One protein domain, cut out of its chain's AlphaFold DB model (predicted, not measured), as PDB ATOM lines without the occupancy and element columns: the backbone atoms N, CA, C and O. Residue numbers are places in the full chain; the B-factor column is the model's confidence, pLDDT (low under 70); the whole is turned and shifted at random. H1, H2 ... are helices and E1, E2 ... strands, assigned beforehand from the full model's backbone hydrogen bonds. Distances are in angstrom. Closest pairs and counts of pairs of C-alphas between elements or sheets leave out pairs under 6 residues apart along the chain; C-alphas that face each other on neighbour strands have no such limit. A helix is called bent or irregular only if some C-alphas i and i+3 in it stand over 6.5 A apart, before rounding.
ATOM      1  N   ARG A  21     229.620 134.458 242.911       97.88
ATOM      2  CA  ARG A  21     228.864 133.937 241.758       97.88
ATOM      3  C   ARG A  21     227.361 133.744 242.003       97.88
ATOM      4  O   ARG A  21     226.586 133.765 241.056       97.88
ATOM      5  N   ALA A  22     226.931 133.537 243.250       98.38
ATOM      6  CA  ALA A  22     225.512 133.393 243.569       98.38
ATOM      7  C   ALA A  22     224.763 134.741 243.532       98.38
ATOM      8  O   ALA A  22     223.537 134.764 243.446       98.38
ATOM      9  N   TRP A  23     225.494 135.856 243.580       98.50
ATOM     10  CA  TRP A  23     224.989 137.232 243.608       98.50
ATOM     11  C   TRP A  23     225.129 137.971 242.270       98.50
ATOM     12  O   TRP A  23     224.786 139.152 242.191       98.50
ATOM     13  N   ILE A  24     225.601 137.271 241.237       98.56
ATOM     14  CA  ILE A  24     225.728 137.751 239.860       98.56
ATOM     15  C   ILE A  24     224.751 136.935 239.001       98.56
ATOM     16  O   ILE A  24     224.847 135.706 239.026       98.56
ATOM     17  N   PRO A  25     223.808 137.563 238.279       97.94
ATOM     18  CA  PRO A  25     222.872 136.856 237.418       97.94
ATOM     19  C   PRO A  25     223.569 136.268 236.190       97.94
ATOM     20  O   PRO A  25     224.642 136.715 235.786       97.94
ATOM     21  N   ASP A  26     222.929 135.272 235.581       97.50
ATOM     22  CA  ASP A  26     223.457 134.519 234.441       97.50
ATOM     23  C   ASP A  26     223.862 135.419 233.266       97.50
ATOM     24  O   ASP A  26     224.897 135.197 232.644       97.50
ATOM     25  N   GLU A  27     223.073 136.444 232.958       97.12
ATOM     26  CA  GLU A  27     223.339 137.402 231.883       97.12
ATOM     27  C   GLU A  27     224.575 138.275 232.140       97.12
ATOM     28  O   GLU A  27     225.163 138.813 231.203       97.12
ATOM     29  N   ALA A  28     225.009 138.375 233.397       97.94
ATOM     30  CA  ALA A  28     226.111 139.216 233.835       97.94
ATOM     31  C   ALA A  28     227.370 138.404 234.171       97.94
ATOM     32  O   ALA A  28     228.227 138.884 234.905       97.94
ATOM     33  N   VAL A  29     227.530 137.180 233.656       97.75
ATOM     34  CA  VAL A  29     228.779 136.409 233.848       97.75
ATOM     35  C   VAL A  29     229.825 136.670 232.764       97.75
ATOM     36  O   VAL A  29     231.000 136.372 232.969       97.75
ATOM     37  N   SER A  30     229.418 137.227 231.619       96.94
ATOM     38  CA  SER A  30     230.278 137.289 230.434       96.94
ATOM     39  C   SER A  30     231.534 138.142 230.642       96.94
ATOM     40  O   SER A  30     231.499 139.166 231.333       96.94
ATOM     41  N   GLY A  31     232.652 137.714 230.053       96.19
ATOM     42  CA  GLY A  31     233.941 138.407 230.141       96.19
ATOM     43  C   GLY A  31     234.751 138.078 231.397       96.19
ATOM     44  O   GLY A  31     235.851 138.600 231.561       96.19
ATOM     45  N   ILE A  32     234.246 137.192 232.264       97.81
ATOM     46  CA  ILE A  32     234.982 136.647 233.410       97.81
ATOM     47  C   ILE A  32     235.014 135.117 233.256       97.81
ATOM     48  O   ILE A  32     234.053 134.449 233.652       97.81
ATOM     49  N   PRO A  33     236.105 134.533 232.716       98.12
ATOM     50  CA  PRO A  33     236.164 133.110 232.365       98.12
ATOM     51  C   PRO A  33     235.796 132.164 233.510       98.12
ATOM     52  O   PRO A  33     235.143 131.146 233.295       98.12
ATOM     53  N   PHE A  34     236.162 132.516 234.746       97.94
ATOM     54  CA  PHE A  34     235.790 131.744 235.929       97.94
ATOM     55  C   PHE A  34     234.268 131.648 236.123       97.94
ATOM     56  O   PHE A  34     233.760 130.565 236.417       97.94
ATOM     57  N   LEU A  35     233.531 132.752 235.950       98.38
ATOM     58  CA  LEU A  35     232.073 132.766 236.096       98.38
ATOM     59  C   LEU A  35     231.393 132.028 234.939       98.38
ATOM     60  O   LEU A  35     230.461 131.260 235.175       98.38
ATOM     61  N   GLU A  36     231.888 132.201 233.710       98.44
ATOM     62  CA  GLU A  36     231.402 131.486 232.523       98.44
ATOM     63  C   GLU A  36     231.592 129.966 232.665       98.44
ATOM     64  O   GLU A  36     230.642 129.199 232.482       98.44
ATOM     65  N   GLU A  37     232.792 129.525 233.063       98.00
ATOM     66  CA  GLU A  37     233.105 128.117 233.337       98.00
ATOM     67  C   GLU A  37     232.196 127.574 234.448       98.00
ATOM     68  O   GLU A  37     231.638 126.477 234.329       98.00
ATOM     69  N   ASN A  38     232.004 128.346 235.524       97.56
ATOM     70  CA  ASN A  38     231.166 127.932 236.640       97.56
ATOM     71  C   ASN A  38     229.704 127.747 236.227       97.56
ATOM     72  O   ASN A  38     229.112 126.710 236.533       97.56
ATOM     73  N   LEU A  39     229.147 128.709 235.489       98.38
ATOM     74  CA  LEU A  39     227.775 128.643 235.007       98.38
ATOM     75  C   LEU A  39     227.582 127.486 234.021       98.38
ATOM     76  O   LEU A  39     226.608 126.739 234.127       98.38
ATOM     77  N   ALA A  40     228.520 127.284 233.092       98.38
ATOM     78  CA  ALA A  40     228.469 126.175 232.143       98.38
ATOM     79  C   ALA A  40     228.511 124.812 232.855       98.38
ATOM     80  O   ALA A  40     227.729 123.911 232.538       98.38
ATOM     81  N   ASN A  41     229.388 124.660 233.849       98.00
ATOM     82  CA  ASN A  41     229.476 123.443 234.653       98.00
ATOM     83  C   ASN A  41     228.216 123.225 235.496       98.00
ATOM     84  O   ASN A  41     227.714 122.101 235.563       98.00
ATOM     85  N   PHE A  42     227.664 124.285 236.086       98.12
ATOM     86  CA  PHE A  42     226.398 124.219 236.805       98.12
ATOM     87  C   PHE A  42     225.250 123.767 235.892       98.12
ATOM     88  O   PHE A  42     224.530 122.838 236.248       98.12
ATOM     89  N   PRO A  95     221.047 121.278 241.993       95.00
ATOM     90  CA  PRO A  95     221.954 120.286 242.572       95.00
ATOM     91  C   PRO A  95     222.916 120.880 243.612       95.00
ATOM     92  O   PRO A  95     223.550 120.133 244.356       95.00
ATOM     93  N   GLN A  96     223.053 122.207 243.658       94.62
ATOM     94  CA  GLN A  96     223.927 122.926 244.580       94.62
ATOM     95  C   GLN A  96     223.109 123.637 245.664       94.62
ATOM     96  O   GLN A  96     221.897 123.834 245.556       94.62
ATOM     97  N   ARG A  97     223.781 124.051 246.742       93.06
ATOM     98  CA  ARG A  97     223.141 124.870 247.775       93.06
ATOM     99  C   ARG A  97     222.827 126.265 247.210       93.06
ATOM    100  O   ARG A  97     223.573 126.736 246.347       93.06
ATOM    101  N   PRO A  98     221.783 126.964 247.693       94.56
ATOM    102  CA  PRO A  98     221.447 128.313 247.225       94.56
ATOM    103  C   PRO A  98     222.633 129.282 247.240       94.56
ATOM    104  O   PRO A  98     222.838 130.033 246.297       94.56
ATOM    105  N   GLN A  99     223.460 129.206 248.282       95.12
ATOM    106  CA  GLN A  99     224.625 130.065 248.471       95.12
ATOM    107  C   GLN A  99     225.805 129.781 247.519       95.12
ATOM    108  O   GLN A  99     226.762 130.546 247.468       95.12
ATOM    109  N   GLU A 100     225.736 128.694 246.748       95.31
ATOM    110  CA  GLU A 100     226.750 128.291 245.765       95.31
ATOM    111  C   GLU A 100     226.216 128.283 244.331       95.31
ATOM    112  O   GLU A 100     227.015 128.231 243.395       95.31
ATOM    113  N   THR A 101     224.893 128.316 244.162       97.25
ATOM    114  CA  THR A 101     224.232 128.224 242.860       97.25
ATOM    115  C   THR A 101     224.381 129.558 242.118       97.25
ATOM    116  O   THR A 101     223.938 130.573 242.662       97.25
ATOM    117  N   PRO A 102     224.970 129.586 240.905       97.88
ATOM    118  CA  PRO A 102     225.086 130.805 240.100       97.88
ATOM    119  C   PRO A 102     223.751 131.547 239.957       97.88
ATOM    120  O   PRO A 102     222.711 130.909 239.795       97.88
ATOM    121  N   GLY A 103     223.769 132.876 240.106       97.94
ATOM    122  CA  GLY A 103     222.593 133.748 239.957       97.94
ATOM    123  C   GLY A 103     221.475 133.598 240.994       97.94
ATOM    124  O   GLY A 103     220.574 134.438 241.047       97.94
ATOM    125  N   TRP A 104     221.504 132.571 241.849       97.81
ATOM    126  CA  TRP A 104     220.374 132.253 242.721       97.81
ATOM    127  C   TRP A 104     220.051 133.371 243.709       97.81
ATOM    128  O   TRP A 104     218.892 133.761 243.851       97.81
ATOM    129  N   LEU A 105     221.054 133.877 244.429       98.12
ATOM    130  CA  LEU A 105     220.838 134.907 245.441       98.12
ATOM    131  C   LEU A 105     220.535 136.252 244.802       98.12
ATOM    132  O   LEU A 105     219.679 136.955 245.320       98.12
ATOM    133  N   TYR A 106     221.119 136.576 243.649       98.38
ATOM    134  CA  TYR A 106     220.678 137.751 242.901       98.38
ATOM    135  C   TYR A 106     219.168 137.694 242.619       98.38
ATOM    136  O   TYR A 106     218.426 138.581 243.043       98.38
ATOM    137  N   ASN A 107     218.695 136.604 242.012       97.81
ATOM    138  CA  ASN A 107     217.287 136.441 241.638       97.81
ATOM    139  C   ASN A 107     216.343 136.377 242.845       97.81
ATOM    140  O   ASN A 107     215.234 136.900 242.797       97.81
ATOM    141  N   ALA A 108     216.767 135.741 243.939       96.38
ATOM    142  CA  ALA A 108     215.927 135.554 245.118       96.38
ATOM    143  C   ALA A 108     215.936 136.751 246.083       96.38
ATOM    144  O   ALA A 108     215.027 136.869 246.902       96.38
ATOM    145  N   LYS A 109     216.981 137.590 246.053       96.88
ATOM    146  CA  LYS A 109     217.247 138.573 247.116       96.88
ATOM    147  C   LYS A 109     217.510 139.990 246.636       96.88
ATOM    148  O   LYS A 109     217.248 140.901 247.413       96.88
ATOM    149  N   ILE A 110     218.024 140.175 245.422       97.44
ATOM    150  CA  ILE A 110     218.385 141.494 244.883       97.44
ATOM    151  C   ILE A 110     217.354 141.949 243.858       97.44
ATOM    152  O   ILE A 110     216.735 142.990 244.046       97.44
ATOM    153  N   ALA A 111     217.090 141.138 242.833       97.31
ATOM    154  CA  ALA A 111     216.114 141.458 241.793       97.31
ATOM    155  C   ALA A 111     214.715 141.836 242.339       97.31
ATOM    156  O   ALA A 111     214.146 142.803 241.839       97.31
ATOM    157  N   PRO A 112     214.159 141.182 243.386       96.44
ATOM    158  CA  PRO A 112     212.824 141.523 243.892       96.44
ATOM    159  C   PRO A 112     212.736 142.873 244.615       96.44
ATOM    160  O   PRO A 112     211.637 143.389 244.798       96.44
ATOM    161  N   ILE A 113     213.868 143.413 245.075       95.38
ATOM    162  CA  ILE A 113     213.938 144.701 245.786       95.38
ATOM    163  C   ILE A 113     214.547 145.811 244.920       95.38
ATOM    164  O   ILE A 113     214.583 146.971 245.338       95.38
ATOM    165  N   ALA A 114     215.028 145.464 243.724       93.62
ATOM    166  CA  ALA A 114     215.513 146.418 242.744       93.62
ATOM    167  C   ALA A 114     214.414 147.438 242.407       93.62
ATOM    168  O   ALA A 114     213.244 147.091 242.249       93.62
ATOM    169  N   GLY A 115     214.787 148.719 242.347       84.94
ATOM    170  CA  GLY A 115     213.857 149.827 242.108       84.94
ATOM    171  C   GLY A 115     213.257 150.463 243.367       84.94
ATOM    172  O   GLY A 115     212.636 151.521 243.269       84.94
ATOM    173  N   PHE A 116     213.475 149.902 244.563       92.56
ATOM    174  CA  PHE A 116     213.175 150.631 245.800       92.56
ATOM    175  C   PHE A 116     214.089 151.854 245.928       92.56
ATOM    176  O   PHE A 116     215.270 151.797 245.584       92.56
ATOM    177  N   ALA A 117     213.565 152.956 246.470       91.75
ATOM    178  CA  ALA A 117     214.376 154.137 246.745       91.75
ATOM    179  C   ALA A 117     215.496 153.786 247.740       91.75
ATOM    180  O   ALA A 117     215.236 153.456 248.898       91.75
ATOM    181  N   ALA A 118     216.746 153.860 247.285       94.00
ATOM    182  CA  ALA A 118     217.922 153.497 248.064       94.00
ATOM    183  C   ALA A 118     219.077 154.466 247.789       94.00
ATOM    184  O   ALA A 118     219.204 155.025 246.701       94.00
ATOM    185  N   ARG A 119     219.936 154.668 248.794       92.69
ATOM    186  CA  ARG A 119     221.154 155.490 248.669       92.69
ATOM    187  C   ARG A 119     222.388 154.680 248.274       92.69
ATOM    188  O   ARG A 119     223.370 155.259 247.814       92.69
ATOM    189  N   GLY A 120     222.350 153.367 248.465       96.25
ATOM    190  CA  GLY A 120     223.485 152.496 248.214       96.25
ATOM    191  C   GLY A 120     223.334 151.125 248.854       96.25
ATOM    192  O   GLY A 120     222.272 150.780 249.375       96.25
ATOM    193  N   PHE A 121     224.430 150.377 248.831       97.75
ATOM    194  CA  PHE A 121     224.518 148.992 249.275       97.75
ATOM    195  C   PHE A 121     225.549 148.839 250.392       97.75
ATOM    196  O   PHE A 121     226.582 149.514 250.391       97.75
ATOM    197  N   LEU A 122     225.275 147.923 251.322       98.00
ATOM    198  CA  LEU A 122     226.236 147.445 252.313       98.00
ATOM    199  C   LEU A 122     226.529 145.970 252.034       98.00
ATOM    200  O   LEU A 122     225.610 145.155 251.971       98.00
ATOM    201  N   TRP A 123     227.804 145.629 251.887       98.44
ATOM    202  CA  TRP A 123     228.258 144.292 251.518       98.44
ATOM    203  C   TRP A 123     229.275 143.760 252.521       98.44
ATOM    204  O   TRP A 123     230.293 144.387 252.802       98.44
ATOM    205  N   TYR A 124     229.026 142.582 253.079       97.81
ATOM    206  CA  TYR A 124     230.012 141.909 253.914       97.81
ATOM    207  C   TYR A 124     230.097 140.450 253.495       97.81
ATOM    208  O   TYR A 124     229.315 139.609 253.933       97.81
ATOM    209  N   GLN A 125     231.042 140.200 252.599       97.69
ATOM    210  CA  GLN A 125     231.350 138.888 252.066       97.69
ATOM    211  C   GLN A 125     232.793 138.897 251.540       97.69
ATOM    212  O   GLN A 125     233.353 139.941 251.184       97.69
ATOM    213  N   GLY A 126     233.384 137.713 251.512       97.56
ATOM    214  CA  GLY A 126     234.632 137.397 250.817       97.56
ATOM    215  C   GLY A 126     235.194 136.047 251.256       97.56
ATOM    216  O   GLY A 126     236.001 135.448 250.556       97.56
ATOM    217  N   GLU A 127     234.731 135.535 252.398       97.88
ATOM    218  CA  GLU A 127     235.201 134.314 253.047       97.88
ATOM    219  C   GLU A 127     235.084 133.080 252.144       97.88
ATOM    220  O   GLU A 127     236.000 132.263 252.082       97.88
ATOM    221  N   SER A 128     233.970 132.946 251.419       97.44
ATOM    222  CA  SER A 128     233.736 131.823 250.501       97.44
ATOM    223  C   SER A 128     234.541 131.912 249.204       97.44
ATOM    224  O   SER A 128     234.636 130.914 248.494       97.44
ATOM    225  N   ASP A 129     235.139 133.069 248.916       98.38
ATOM    226  CA  ASP A 129     235.952 133.328 247.724       98.38
ATOM    227  C   ASP A 129     237.433 133.561 248.071       98.38
ATOM    228  O   ASP A 129     238.234 133.902 247.205       98.38
ATOM    229  N   ALA A 130     237.827 133.306 249.324       97.88
ATOM    230  CA  ALA A 130     239.189 133.477 249.824       97.88
ATOM    231  C   ALA A 130     240.140 132.328 249.422       97.88
ATOM    232  O   ALA A 130     241.032 131.951 250.184       97.88
ATOM    233  N   GLY A 131     239.958 131.716 248.249       96.81
ATOM    234  CA  GLY A 131     240.865 130.685 247.746       96.81
ATOM    235  C   GLY A 131     240.552 130.170 246.340       96.81
ATOM    236  O   GLY A 131     239.487 130.422 245.775       96.81
ATOM    237  N   GLY A 132     241.502 129.405 245.791       96.44
ATOM    238  CA  GLY A 132     241.409 128.787 244.464       96.44
ATOM    239  C   GLY A 132     241.198 129.797 243.329       96.44
ATOM    240  O   GLY A 132     241.475 130.984 243.480       96.44
ATOM    241  N   LYS A 133     240.633 129.320 242.211       96.62
ATOM    242  CA  LYS A 133     240.335 130.144 241.024       96.62
ATOM    243  C   LYS A 133     239.422 131.350 241.312       96.62
ATOM    244  O   LYS A 133     239.481 132.338 240.588       96.62
ATOM    245  N   SER A 134     238.576 131.284 242.350       97.75
ATOM    246  CA  SER A 134     237.706 132.419 242.704       97.75
ATOM    247  C   SER A 134     238.532 133.609 243.196       97.75
ATOM    248  O   SER A 134     238.307 134.741 242.775       97.75
ATOM    249  N   LEU A 135     239.552 133.349 244.023       98.38
ATOM    250  CA  LEU A 135     240.429 134.398 244.539       98.38
ATOM    251  C   LEU A 135     241.267 135.059 243.438       98.38
ATOM    252  O   LEU A 135     241.518 136.262 243.495       98.38
ATOM    253  N   GLU A 136     241.690 134.288 242.434       97.88
ATOM    254  CA  GLU A 136     242.472 134.793 241.297       97.88
ATOM    255  C   GLU A 136     241.734 135.934 240.575       97.88
ATOM    256  O   GLU A 136     242.347 136.964 240.298       97.88
ATOM    257  N   CYS A 137     240.415 135.796 240.393       97.44
ATOM    258  CA  CYS A 137     239.536 136.767 239.727       97.44
ATOM    259  C   CYS A 137     238.603 137.534 240.689       97.44
ATOM    260  O   CYS A 137     237.502 137.949 240.320       97.44
ATOM    261  N   PHE A 138     238.987 137.667 241.962       98.69
ATOM    262  CA  PHE A 138     238.130 138.259 242.998       98.69
ATOM    263  C   PHE A 138     237.760 139.718 242.693       98.69
ATOM    264  O   PHE A 138     236.620 140.114 242.921       98.69
ATOM    265  N   GLU A 139     238.697 140.521 242.178       98.56
ATOM    266  CA  GLU A 139     238.458 141.941 241.883       98.56
ATOM    267  C   GLU A 139     237.446 142.110 240.745       98.56
ATOM    268  O   GLU A 139     236.562 142.958 240.830       98.56
ATOM    269  N   GLU A 140     237.537 141.266 239.717       98.50
ATOM    270  CA  GLU A 140     236.649 141.238 238.561       98.50
ATOM    271  C   GLU A 140     235.244 140.780 238.956       98.50
ATOM    272  O   GLU A 140     234.259 141.422 238.591       98.50
ATOM    273  N   GLN A 141     235.139 139.712 239.756       98.62
ATOM    274  CA  GLN A 141     233.854 139.261 240.300       98.62
ATOM    275  C   GLN A 141     233.203 140.344 241.161       98.62
ATOM    276  O   GLN A 141     232.007 140.607 241.030       98.62
ATOM    277  N   PHE A 142     233.981 140.995 242.027       98.75
ATOM    278  CA  PHE A 142     233.446 142.011 242.919       98.75
ATOM    279  C   PHE A 142     233.019 143.268 242.146       98.75
ATOM    280  O   PHE A 142     231.915 143.775 242.354       98.75
ATOM    281  N   ALA A 143     233.824 143.724 241.182       98.50
ATOM    282  CA  ALA A 143     233.439 144.807 240.282       98.50
ATOM    283  C   ALA A 143     232.153 144.474 239.507       98.50
ATOM    284  O   ALA A 143     231.265 145.321 239.414       98.50
ATOM    285  N   ARG A 144     231.998 143.224 239.044       98.56
ATOM    286  CA  ARG A 144     230.781 142.762 238.364       98.56
ATOM    287  C   ARG A 144     229.551 142.768 239.273       98.56
ATOM    288  O   ARG A 144     228.472 143.116 238.800       98.56
ATOM    289  N   ILE A 145     229.677 142.439 240.562       98.56
ATOM    290  CA  ILE A 145     228.574 142.599 241.531       98.56
ATOM    291  C   ILE A 145     228.146 144.065 241.609       98.56
ATOM    292  O   ILE A 145     226.958 144.359 241.483       98.56
ATOM    293  N   ILE A 146     229.107 144.980 241.785       98.62
ATOM    294  CA  ILE A 146     228.830 146.417 241.920       98.62
ATOM    295  C   ILE A 146     228.123 146.945 240.666       98.62
ATOM    296  O   ILE A 146     227.086 147.597 240.780       98.62
ATOM    297  N   GLU A 147     228.657 146.628 239.486       98.25
ATOM    298  CA  GLU A 147     228.078 146.974 238.183       98.25
ATOM    299  C   GLU A 147     226.648 146.434 238.046       98.25
ATOM    300  O   GLU A 147     225.709 147.189 237.812       98.25
ATOM    301  N   THR A 148     226.458 145.132 238.269       97.69
ATOM    302  CA  THR A 148     225.153 144.473 238.121       97.69
ATOM    303  C   THR A 148     224.103 145.100 239.037       97.69
ATOM    304  O   THR A 148     222.973 145.347 238.620       97.69
ATOM    305  N   TRP A 149     224.450 145.363 240.297       97.81
ATOM    306  CA  TRP A 149     223.488 145.894 241.259       97.81
ATOM    307  C   TRP A 149     223.163 147.362 240.980       97.81
ATOM    308  O   TRP A 149     222.012 147.761 241.119       97.81
ATOM    309  N   ARG A 150     224.129 148.163 240.518       97.81
ATOM    310  CA  ARG A 150     223.866 149.526 240.028       97.81
ATOM    311  C   ARG A 150     222.944 149.528 238.809       97.81
ATOM    312  O   ARG A 150     221.973 150.285 238.787       97.81
ATOM    313  N   ASN A 151     223.177 148.617 237.865       96.75
ATOM    314  CA  ASN A 151     222.329 148.437 236.686       96.75
ATOM    315  C   ASN A 151     220.895 148.050 237.069       96.75
ATOM    316  O   ASN A 151     219.947 148.595 236.514       96.75
ATOM    317  N   ALA A 152     220.711 147.180 238.068       96.56
ATOM    318  CA  ALA A 152     219.382 146.795 238.550       96.56
ATOM    319  C   ALA A 152     218.566 147.986 239.102       96.56
ATOM    320  O   ALA A 152     217.336 147.964 239.069       96.56
ATOM    321  N   TRP A 153     219.235 149.044 239.571       96.81
ATOM    322  CA  TRP A 153     218.608 150.302 239.995       96.81
ATOM    323  C   TRP A 153     218.624 151.398 238.923       96.81
ATOM    324  O   TRP A 153     218.133 152.497 239.185       96.81
ATOM    325  N   ASN A 154     219.169 151.124 237.734       95.94
ATOM    326  CA  ASN A 154     219.443 152.113 236.689       95.94
ATOM    327  C   ASN A 154     220.209 153.334 237.230       95.94
ATOM    328  O   ASN A 154     219.867 154.481 236.935       95.94
ATOM    329  N   ASN A 155     221.197 153.091 238.095       95.50
ATOM    330  CA  ASN A 155     221.919 154.149 238.788       95.50
ATOM    331  C   ASN A 155     223.373 153.750 239.090       95.50
ATOM    332  O   ASN A 155     223.692 153.246 240.171       95.50
ATOM    333  N   ASP A 156     224.265 154.075 238.151       94.50
ATOM    334  CA  ASP A 156     225.722 153.880 238.257       94.50
ATOM    335  C   ASP A 156     226.361 154.655 239.415       94.50
ATOM    336  O   ASP A 156     227.469 154.359 239.869       94.50
ATOM    337  N   ASP A 157     225.624 155.632 239.931       94.19
ATOM    338  CA  ASP A 157     226.054 156.557 240.953       94.19
ATOM    339  C   ASP A 157     225.687 156.118 242.377       94.19
ATOM    340  O   ASP A 157     226.013 156.822 243.340       94.19
ATOM    341  N   MET A 158     225.036 154.962 242.551       96.69
ATOM    342  CA  MET A 158     224.755 154.427 243.883       96.69
ATOM    343  C   MET A 158     226.037 154.064 244.627       96.69
ATOM    344  O   MET A 158     226.951 153.429 244.089       96.69
ATOM    345  N   TYR A 159     226.078 154.418 245.910       98.31
ATOM    346  CA  TYR A 159     227.209 154.082 246.763       98.31
ATOM    347  C   TYR A 159     227.257 152.581 247.040       98.31
ATOM    348  O   TYR A 159     226.226 151.948 247.263       98.31
ATOM    349  N   PHE A 160     228.457 152.012 247.066       98.69
ATOM    350  CA  PHE A 160     228.656 150.608 247.410       98.69
ATOM    351  C   PHE A 160     229.728 150.509 248.491       98.69
ATOM    352  O   PHE A 160     230.908 150.749 248.231       98.69
ATOM    353  N   PHE A 161     229.322 150.194 249.721       98.75
ATOM    354  CA  PHE A 161     230.240 150.085 250.850       98.75
ATOM    355  C   PHE A 161     230.367 148.650 251.327       98.75
ATOM    356  O   PHE A 161     229.386 147.909 251.345       98.75
ATOM    357  N   TRP A 162     231.566 148.258 251.749       98.75
ATOM    358  CA  TRP A 162     231.791 146.917 252.274       98.75
ATOM    359  C   TRP A 162     232.690 146.865 253.491       98.75
ATOM    360  O   TRP A 162     233.317 147.842 253.890       98.75
ATOM    361  N   VAL A 163     232.738 145.687 254.095       98.69
ATOM    362  CA  VAL A 163     233.605 145.381 255.224       98.69
ATOM    363  C   VAL A 163     234.785 144.557 254.719       98.69
ATOM    364  O   VAL A 163     234.600 143.549 254.035       98.69
ATOM    365  N   GLN A 164     236.007 144.987 255.040       98.38
ATOM    366  CA  GLN A 164     237.194 144.162 254.811       98.38
ATOM    367  C   GLN A 164     237.087 142.875 255.641       98.38
ATOM    368  O   GLN A 164     236.577 142.917 256.754       98.38
ATOM    369  N   LEU A 165     237.585 141.733 255.165       98.00
ATOM    370  CA  LEU A 165     237.585 140.527 255.995       98.00
ATOM    371  C   LEU A 165     238.322 140.754 257.325       98.00
ATOM    372  O   LEU A 165     239.403 141.350 257.370       98.00
ATOM    373  N   ALA A 166     237.722 140.251 258.404       97.44
ATOM    374  CA  ALA A 166     238.284 140.296 259.748       97.44
ATOM    375  C   ALA A 166     239.572 139.468 259.840       97.44
ATOM    376  O   ALA A 166     239.858 138.637 258.975       97.44
ATOM    377  N   SER A 167     240.339 139.648 260.911       97.12
ATOM    378  CA  SER A 167     241.398 138.697 261.240       97.12
ATOM    379  C   SER A 167     240.794 137.339 261.592       97.12
ATOM    380  O   SER A 167     239.914 137.253 262.442       97.12
ATOM    381  N   PHE A 168     241.289 136.273 260.961       97.19
ATOM    382  CA  PHE A 168     240.850 134.896 261.206       97.19
ATOM    383  C   PHE A 168     241.994 133.917 260.915       97.19
ATOM    384  O   PHE A 168     242.736 134.098 259.953       97.19
ATOM    385  N   GLY A 169     242.167 132.886 261.745       94.94
ATOM    386  CA  GLY A 169     243.276 131.928 261.647       94.94
ATOM    387  C   GLY A 169     243.002 130.688 260.789       94.94
ATOM    388  O   GLY A 169     243.878 129.832 260.677       94.94
ATOM    389  N   GLY A 170     241.808 130.551 260.202       92.25
ATOM    390  CA  GLY A 170     241.400 129.329 259.502       92.25
ATOM    391  C   GLY A 170     241.952 129.137 258.082       92.25
ATOM    392  O   GLY A 170     243.036 129.599 257.704       92.25
ATOM    393  N   SER A 171     241.220 128.356 257.286       88.88
ATOM    394  CA  SER A 171     241.570 128.045 255.893       88.88
ATOM    395  C   SER A 171     241.375 129.253 254.967       88.88
ATOM    396  O   SER A 171     240.736 130.225 255.342       88.88
ATOM    397  N   GLY A 172     241.951 129.197 253.762       94.12
ATOM    398  CA  GLY A 172     241.911 130.290 252.782       94.12
ATOM    399  C   GLY A 172     243.070 131.284 252.904       94.12
ATOM    400  O   GLY A 172     243.872 131.220 253.840       94.12
ATOM    401  N   ASP A 173     243.171 132.179 251.927       97.31
ATOM    402  CA  ASP A 173     244.170 133.240 251.821       97.31
ATOM    403  C   ASP A 173     243.540 134.606 252.130       97.31
ATOM    404  O   ASP A 173     243.167 135.401 251.261       97.31
ATOM    405  N   TRP A 174     243.414 134.869 253.429       97.44
ATOM    406  CA  TRP A 174     242.862 136.115 253.957       97.44
ATOM    407  C   TRP A 174     243.695 137.344 253.590       97.44
ATOM    408  O   TRP A 174     243.135 138.419 253.390       97.44
ATOM    409  N   ALA A 175     245.021 137.213 253.501       97.69
ATOM    410  CA  ALA A 175     245.898 138.349 253.240       97.69
ATOM    411  C   ALA A 175     245.665 138.896 251.827       97.69
ATOM    412  O   ALA A 175     245.361 140.081 251.671       97.69
ATOM    413  N   THR A 176     245.696 138.011 250.827       98.25
ATOM    414  CA  THR A 176     245.396 138.363 249.437       98.25
ATOM    415  C   THR A 176     243.957 138.848 249.288       98.25
ATOM    416  O   THR A 176     243.721 139.850 248.622       98.25
ATOM    417  N   THR A 177     242.993 138.213 249.962       98.56
ATOM    418  CA  THR A 177     241.580 138.625 249.885       98.56
ATOM    419  C   THR A 177     241.365 140.052 250.399       98.56
ATOM    420  O   THR A 177     240.753 140.871 249.715       98.56
ATOM    421  N   ARG A 178     241.925 140.402 251.566       98.44
ATOM    422  CA  ARG A 178     241.844 141.772 252.110       98.44
ATOM    423  C   ARG A 178     242.513 142.798 251.200       98.44
ATOM    424  O   ARG A 178     242.035 143.930 251.106       98.44
ATOM    425  N   TRP A 179     243.607 142.410 250.546       98.38
ATOM    426  CA  TRP A 179     244.286 143.254 249.568       98.38
ATOM    427  C   TRP A 179     243.430 143.480 248.323       98.38
ATOM    428  O   TRP A 179     243.227 144.629 247.942       98.38
ATOM    429  N   LYS A 180     242.823 142.429 247.767       98.62
ATOM    430  CA  LYS A 180     241.905 142.539 246.628       98.62
ATOM    431  C   LYS A 180     240.662 143.372 246.954       98.62
ATOM    432  O   LYS A 180     240.289 144.230 246.164       98.62
ATOM    433  N   GLN A 181     240.095 143.243 248.158       98.75
ATOM    434  CA  GLN A 181     239.025 144.137 248.630       98.75
ATOM    435  C   GLN A 181     239.465 145.610 248.664       98.75
ATOM    436  O   GLN A 181     238.682 146.494 248.319       98.75
ATOM    437  N   TYR A 182     240.707 145.897 249.064       98.19
ATOM    438  CA  TYR A 182     241.250 147.255 248.997       98.19
ATOM    439  C   TYR A 182     241.456 147.722 247.551       98.19
ATOM    440  O   TYR A 182     241.110 148.857 247.226       98.19
ATOM    441  N   GLN A 183     241.978 146.866 246.670       97.94
ATOM    442  CA  GLN A 183     242.190 147.205 245.263       97.94
ATOM    443  C   GLN A 183     240.873 147.520 244.546       97.94
ATOM    444  O   GLN A 183     240.801 148.550 243.875       97.94
ATOM    445  N   THR A 184     239.804 146.749 244.781       98.50
ATOM    446  CA  THR A 184     238.457 147.064 244.271       98.50
ATOM    447  C   THR A 184     237.975 148.441 244.741       98.50
ATOM    448  O   THR A 184     237.440 149.210 243.947       98.50
ATOM    449  N   MET A 185     238.221 148.817 246.004       97.81
ATOM    450  CA  MET A 185     237.852 150.148 246.527       97.81
ATOM    451  C   MET A 185     238.591 151.277 245.802       97.81
ATOM    452  O   MET A 185     238.095 152.396 245.703       97.81
ATOM    453  N   ARG A 186     239.819 151.012 245.351       96.06
ATOM    454  CA  ARG A 186     240.658 151.991 244.655       96.06
ATOM    455  C   ARG A 186     240.321 152.104 243.171       96.06
ATOM    456  O   ARG A 186     240.590 153.160 242.600       96.06
ATOM    457  N   SER A 187     239.786 151.048 242.560       97.25
ATOM    458  CA  SER A 187     239.497 150.988 241.124       97.25
ATOM    459  C   SER A 187     238.061 151.369 240.769       97.25
ATOM    460  O   SER A 187     237.827 151.838 239.656       97.25
ATOM    461  N   VAL A 188     237.111 151.223 241.695       97.69
ATOM    462  CA  VAL A 188     235.694 151.523 241.455       97.69
ATOM    463  C   VAL A 188     235.302 152.838 242.136       97.69
ATOM    464  O   VAL A 188     235.676 153.115 243.270       97.69
ATOM    465  N   GLN A 189     234.553 153.694 241.439       97.38
ATOM    466  CA  GLN A 189     234.093 154.968 242.002       97.38
ATOM    467  C   GLN A 189     232.883 154.794 242.925       97.38
ATOM    468  O   GLN A 189     232.120 153.833 242.804       97.38
ATOM    469  N   LYS A 190     232.671 155.775 243.815       97.88
ATOM    470  CA  LYS A 190     231.566 155.805 244.794       97.88
ATOM    471  C   LYS A 190     231.510 154.547 245.658       97.88
ATOM    472  O   LYS A 190     230.446 154.002 245.953       97.88
ATOM    473  N   THR A 191     232.688 154.103 246.072       98.38
ATOM    474  CA  THR A 191     232.869 152.972 246.971       98.38
ATOM    475  C   THR A 191     233.621 153.359 248.230       98.38
ATOM    476  O   THR A 191     234.300 154.384 248.278       98.38
ATOM    477  N   GLY A 192     233.540 152.499 249.237       98.00
ATOM    478  CA  GLY A 192     234.200 152.679 250.520       98.00
ATOM    479  C   GLY A 192     234.272 151.364 251.280       98.00
ATOM    480  O   GLY A 192     233.397 150.511 251.154       98.00
ATOM    481  N   MET A 193     235.322 151.191 252.074       98.50
ATOM    482  CA  MET A 193     235.559 149.959 252.816       98.50
ATOM    483  C   MET A 193     235.812 150.258 254.290       98.50
ATOM    484  O   MET A 193     236.740 150.988 254.640       98.50
ATOM    485  N   ALA A 194     235.029 149.642 255.169       98.44
ATOM    486  CA  ALA A 194     235.343 149.577 256.583       98.44
ATOM    487  C   ALA A 194     236.499 148.585 256.788       98.44
ATOM    488  O   ALA A 194     236.310 147.369 256.725       98.44
ATOM    489  N   ASN A 195     237.707 149.103 257.025       97.75
ATOM    490  CA  ASN A 195     238.831 148.285 257.475       97.75
ATOM    491  C   ASN A 195     238.532 147.769 258.887       97.75
ATOM    492  O   ASN A 195     238.245 148.578 259.768       97.75
ATOM    493  N   ILE A 196     238.612 146.455 259.103       97.88
ATOM    494  CA  ILE A 196     238.403 145.797 260.403       97.88
ATOM    495  C   ILE A 196     239.487 144.756 260.705       97.88
ATOM    496  O   ILE A 196     239.250 143.788 261.422       97.88
ATOM    497  N   ILE A 197     240.688 144.936 260.148       97.56
ATOM    498  CA  ILE A 197     241.822 144.027 260.354       97.56
ATOM    499  C   ILE A 197     242.194 143.830 261.836       97.56
ATOM    500  O   ILE A 197     242.765 142.803 262.200       97.56
ATOM    501  N   ASP A 198     241.855 144.795 262.692       97.50
ATOM    502  CA  ASP A 198     242.032 144.789 264.147       97.50
ATOM    503  C   ASP A 198     240.914 144.071 264.921       97.50
ATOM    504  O   ASP A 198     240.972 144.004 266.146       97.50
ATOM    505  N   LEU A 199     239.902 143.542 264.231       97.62
ATOM    506  CA  LEU A 199     238.793 142.783 264.805       97.62
ATOM    507  C   LEU A 199     238.830 141.322 264.328       97.62
ATOM    508  O   LEU A 199     239.467 140.997 263.324       97.62
ATOM    509  N   GLY A 200     238.096 140.455 265.028       96.31
ATOM    510  CA  GLY A 200     237.925 139.038 264.694       96.31
ATOM    511  C   GLY A 200     238.414 138.092 265.788       96.31
ATOM    512  O   GLY A 200     238.851 138.512 266.861       96.31
ATOM    513  N   GLU A 201     238.338 136.798 265.501       96.62
ATOM    514  CA  GLU A 201     238.654 135.707 266.410       96.62
ATOM    515  C   GLU A 201     239.514 134.687 265.669       96.62
ATOM    516  O   GLU A 201     239.241 134.310 264.534       96.62
ATOM    517  N   GLU A 202     240.570 134.194 266.310       96.62
ATOM    518  CA  GLU A 202     241.520 133.308 265.629       96.62
ATOM    519  C   GLU A 202     240.853 132.011 265.146       96.62
ATOM    520  O   GLU A 202     241.194 131.479 264.091       96.62
ATOM    521  N   LYS A 203     239.871 131.522 265.912       96.31
ATOM    522  CA  LYS A 203     239.227 130.212 265.733       96.31
ATOM    523  C   LYS A 203     237.746 130.291 265.364       96.31
ATOM    524  O   LYS A 203     237.104 129.252 265.253       96.31
ATOM    525  N   ASP A 204     237.205 131.492 265.186       95.12
ATOM    526  CA  ASP A 204     235.827 131.703 264.752       95.12
ATOM    527  C   ASP A 204     235.837 132.695 263.596       95.12
ATOM    528  O   ASP A 204     236.407 133.776 263.688       95.12
ATOM    529  N   ILE A 205     235.234 132.302 262.482       94.69
ATOM    530  CA  ILE A 205     235.179 133.143 261.287       94.69
ATOM    531  C   ILE A 205     234.212 134.325 261.470       94.69
ATOM    532  O   ILE A 205     234.226 135.263 260.677       94.69
ATOM    533  N   HIS A 206     233.364 134.295 262.505       94.69
ATOM    534  CA  HIS A 206     232.332 135.297 262.742       94.69
ATOM    535  C   HIS A 206     232.759 136.325 263.809       94.69
ATOM    536  O   HIS A 206     232.615 136.041 265.000       94.69
ATOM    537  N   PRO A 207     233.143 137.564 263.418       93.25
ATOM    538  CA  PRO A 207     233.477 138.617 264.374       93.25
ATOM    539  C   PRO A 207     232.336 138.906 265.332       93.25
ATOM    540  O   PRO A 207     231.251 139.292 264.889       93.25
ATOM    541  N   ARG A 208     232.593 138.765 266.637       95.19
ATOM    542  CA  ARG A 208     231.628 139.052 267.710       95.19
ATOM    543  C   ARG A 208     231.375 140.547 267.849       95.19
ATOM    544  O   ARG A 208     230.243 140.962 268.085       95.19
ATOM    545  N   ASN A 209     232.409 141.366 267.661       96.69
ATOM    546  CA  ASN A 209     232.273 142.821 267.664       96.69
ATOM    547  C   ASN A 209     231.679 143.315 266.334       96.69
ATOM    548  O   ASN A 209     232.396 143.776 265.449       96.69
ATOM    549  N   LYS A 210     230.354 143.210 266.189       95.38
ATOM    550  CA  LYS A 210     229.611 143.780 265.050       95.38
ATOM    551  C   LYS A 210     229.325 145.275 265.207       95.38
ATOM    552  O   LYS A 210     229.088 145.952 264.209       95.38
ATOM    553  N   THR A 211     229.378 145.791 266.433       96.81
ATOM    554  CA  THR A 211     229.123 147.204 266.730       96.81
ATOM    555  C   THR A 211     230.150 148.097 266.044       96.81
ATOM    556  O   THR A 211     229.767 148.983 265.283       96.81
ATOM    557  N   ASP A 212     231.446 147.822 266.215       97.31
ATOM    558  CA  ASP A 212     232.492 148.643 265.594       97.31
ATOM    559  C   ASP A 212     232.499 148.522 264.068       97.31
ATOM    560  O   ASP A 212     232.805 149.493 263.376       97.31
ATOM    561  N   VAL A 213     232.111 147.362 263.530       97.75
ATOM    562  CA  VAL A 213     231.923 147.171 262.084       97.75
ATOM    563  C   VAL A 213     230.854 148.134 261.559       97.75
ATOM    564  O   VAL A 213     231.105 148.885 260.614       97.75
ATOM    565  N   GLY A 214     229.681 148.153 262.201       96.38
ATOM    566  CA  GLY A 214     228.575 149.035 261.835       96.38
ATOM    567  C   GLY A 214     228.930 150.516 261.971       96.38
ATOM    568  O   GLY A 214     228.698 151.284 261.043       96.38
ATOM    569  N   LEU A 215     229.573 150.908 263.077       96.25
ATOM    570  CA  LEU A 215     230.007 152.292 263.313       96.25
ATOM    571  C   LEU A 215     231.036 152.772 262.277       96.25
ATOM    572  O   LEU A 215     231.037 153.943 261.892       96.25
ATOM    573  N   ARG A 216     231.924 151.890 261.797       97.88
ATOM    574  CA  ARG A 216     232.886 152.235 260.735       97.88
ATOM    575  C   ARG A 216     232.183 152.459 259.396       97.88
ATOM    576  O   ARG A 216     232.458 153.467 258.751       97.88
ATOM    577  N   LEU A 217     231.246 151.588 259.010       97.56
ATOM    578  CA  LEU A 217     230.422 151.784 257.807       97.56
ATOM    579  C   LEU A 217     229.554 153.045 257.894       97.56
ATOM    580  O   LEU A 217     229.454 153.798 256.929       97.56
ATOM    581  N   GLU A 218     228.966 153.305 259.058       95.69
ATOM    582  CA  GLU A 218     228.171 154.504 259.306       95.69
ATOM    583  C   GLU A 218     228.990 155.780 259.077       95.69
ATOM    584  O   GLU A 218     228.529 156.681 258.380       95.69
ATOM    585  N   LYS A 219     230.222 155.858 259.601       96.19
ATOM    586  CA  LYS A 219     231.097 157.021 259.379       96.19
ATOM    587  C   LYS A 219     231.420 157.236 257.899       96.19
ATOM    588  O   LYS A 219     231.495 158.388 257.470       96.19
ATOM    589  N   ILE A 220     231.599 156.158 257.128       97.31
ATOM    590  CA  ILE A 220     231.775 156.238 255.668       97.31
ATOM    591  C   ILE A 220     230.519 156.844 255.040       97.31
ATOM    592  O   ILE A 220     230.612 157.836 254.322       97.31
ATOM    593  N   ALA A 221     229.337 156.316 255.369       96.31
ATOM    594  CA  ALA A 221     228.078 156.795 254.814       96.31
ATOM    595  C   ALA A 221     227.784 158.260 255.169       96.31
ATOM    596  O   ALA A 221     227.417 159.043 254.293       96.31
ATOM    597  N   LEU A 222     227.986 158.665 256.425       95.56
ATOM    598  CA  LEU A 222     227.794 160.051 256.859       95.56
ATOM    599  C   LEU A 222     228.673 161.027 256.067       95.56
ATOM    600  O   LEU A 222     228.186 162.076 255.644       95.56
ATOM    601  N   ARG A 223     229.943 160.680 255.824       95.56
ATOM    602  CA  ARG A 223     230.855 161.531 255.049       95.56
ATOM    603  C   ARG A 223     230.505 161.528 253.559       95.56
ATOM    604  O   ARG A 223     230.366 162.594 252.966       95.56
ATOM    605  N   ASP A 224     230.366 160.343 252.970       95.81
ATOM    606  CA  ASP A 224     230.369 160.177 251.513       95.81
ATOM    607  C   ASP A 224     228.978 160.359 250.902       95.81
ATOM    608  O   ASP A 224     228.871 160.920 249.813       95.81
ATOM    609  N   VAL A 225     227.918 159.935 251.601       95.00
ATOM    610  CA  VAL A 225     226.520 160.009 251.133       95.00
ATOM    611  C   VAL A 225     225.835 161.278 251.629       95.00
ATOM    612  O   VAL A 225     225.141 161.946 250.865       95.00
ATOM    613  N   TYR A 226     226.016 161.611 252.910       93.56
ATOM    614  CA  TYR A 226     225.309 162.722 253.562       93.56
ATOM    615  C   TYR A 226     226.144 164.004 253.671       93.56
ATOM    616  O   TYR A 226     225.641 165.030 254.123       93.56
ATOM    617  N   GLY A 227     227.409 163.979 253.240       93.38
ATOM    618  CA  GLY A 227     228.254 165.168 253.157       93.38
ATOM    619  C   GLY A 227     228.670 165.760 254.506       93.38
ATOM    620  O   GLY A 227     229.152 166.898 254.533       93.38
TER     621      GLY A 227
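AT A GLANCE: This is residues 21 to 42 and 95 to 227 of the 333 residues of the protein "Sialic acid-specific 9-O-acetylesterase" of Coraliomargarita sp. CAG:312 (UniProt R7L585). A small sheet of three parallel strands, E1, E2 and E3, is sandwiched between helices: H4 and H5 cover one face, and H6 covers the other. H1, H2 and H3 stay off the sheet. The printed part has 155 residues, with six named helices and three named strands in the order H1 H2 E1 H3 H4 E2 H5 E3 H6; the sheet's order is E1 E2 E3, and the class is mostly helix. It is compact, with a radius of gyration of the C-alphas of 15.5 A, and rounded, spanning 39 by 38 by 26 A.

HOW THE PARTS SIT: Start at H1, residues 33 to 42: it is close to but not clearly touching H4, residues 138 to 152, the closest C-alphas being those of Leu 35 and Gln 141, 7.9 A apart. H2, residues 104 to 113, is likewise close to but not clearly touching H4, with the C-alphas of Ala 111 and Ala 152 closest, 7.0 A apart. E1, residues 120 to 123, is the parallel neighbour of E2, residues 159 to 163; look for N 123 and O 161, 2.8 A apart and within hydrogen-bond range. H3, residues 132 to 136, meets H4 only through their link. H4 is on the sheet at a height of 10.6 A, over E1 and E2. With residues 138 to 143 alone it touches H5, residues 174 to 187, at a steep tilt of 47 degrees, the same way; the C-alphas of Glu 139 and Thr 184 are closest, 5.7 A apart. H5 is on the same face, over E3, residues 191 to 194. Between E2 and E3, which are parallel, N 194 and O 162 are 2.8 A apart, within hydrogen-bond range. H6, residues 210 to 224, is on the opposite face at a height of 8.3 A, over E2 and E3, with the C-alphas of Ala 194 and Arg 216 closest, 5.5 A apart. Every O i to N i+4 pair is within hydrogen-bond range in H1, H3, H4, H5 and H6, and 3 of 6 in H2.

IN THESE COORDINATES: Find C-alpha 33 at (236.164, 133.110, 232.365), where H1 begins and runs 13.9 A. H2 runs 14.3 A and is irregular, but only just: C-alphas 108 and 111 are 6.8 A apart. H4 runs 21.1 A, E2 13.7 A and H5 19.9 A. H6 runs 21.3 A and ends at C-alpha 224, (230.369, 160.177, 251.513).

THE WHOLE: The C-alphas of Pro 95 and Gly 227 are the farthest apart, 46.5 A. Residues 43 to 94 are not printed, and C-alphas 42 and 95 are 8.3 A apart across the cut. The link from E3 to H6 is long, with 15 residues. No printed residue is under 70 in pLDDT.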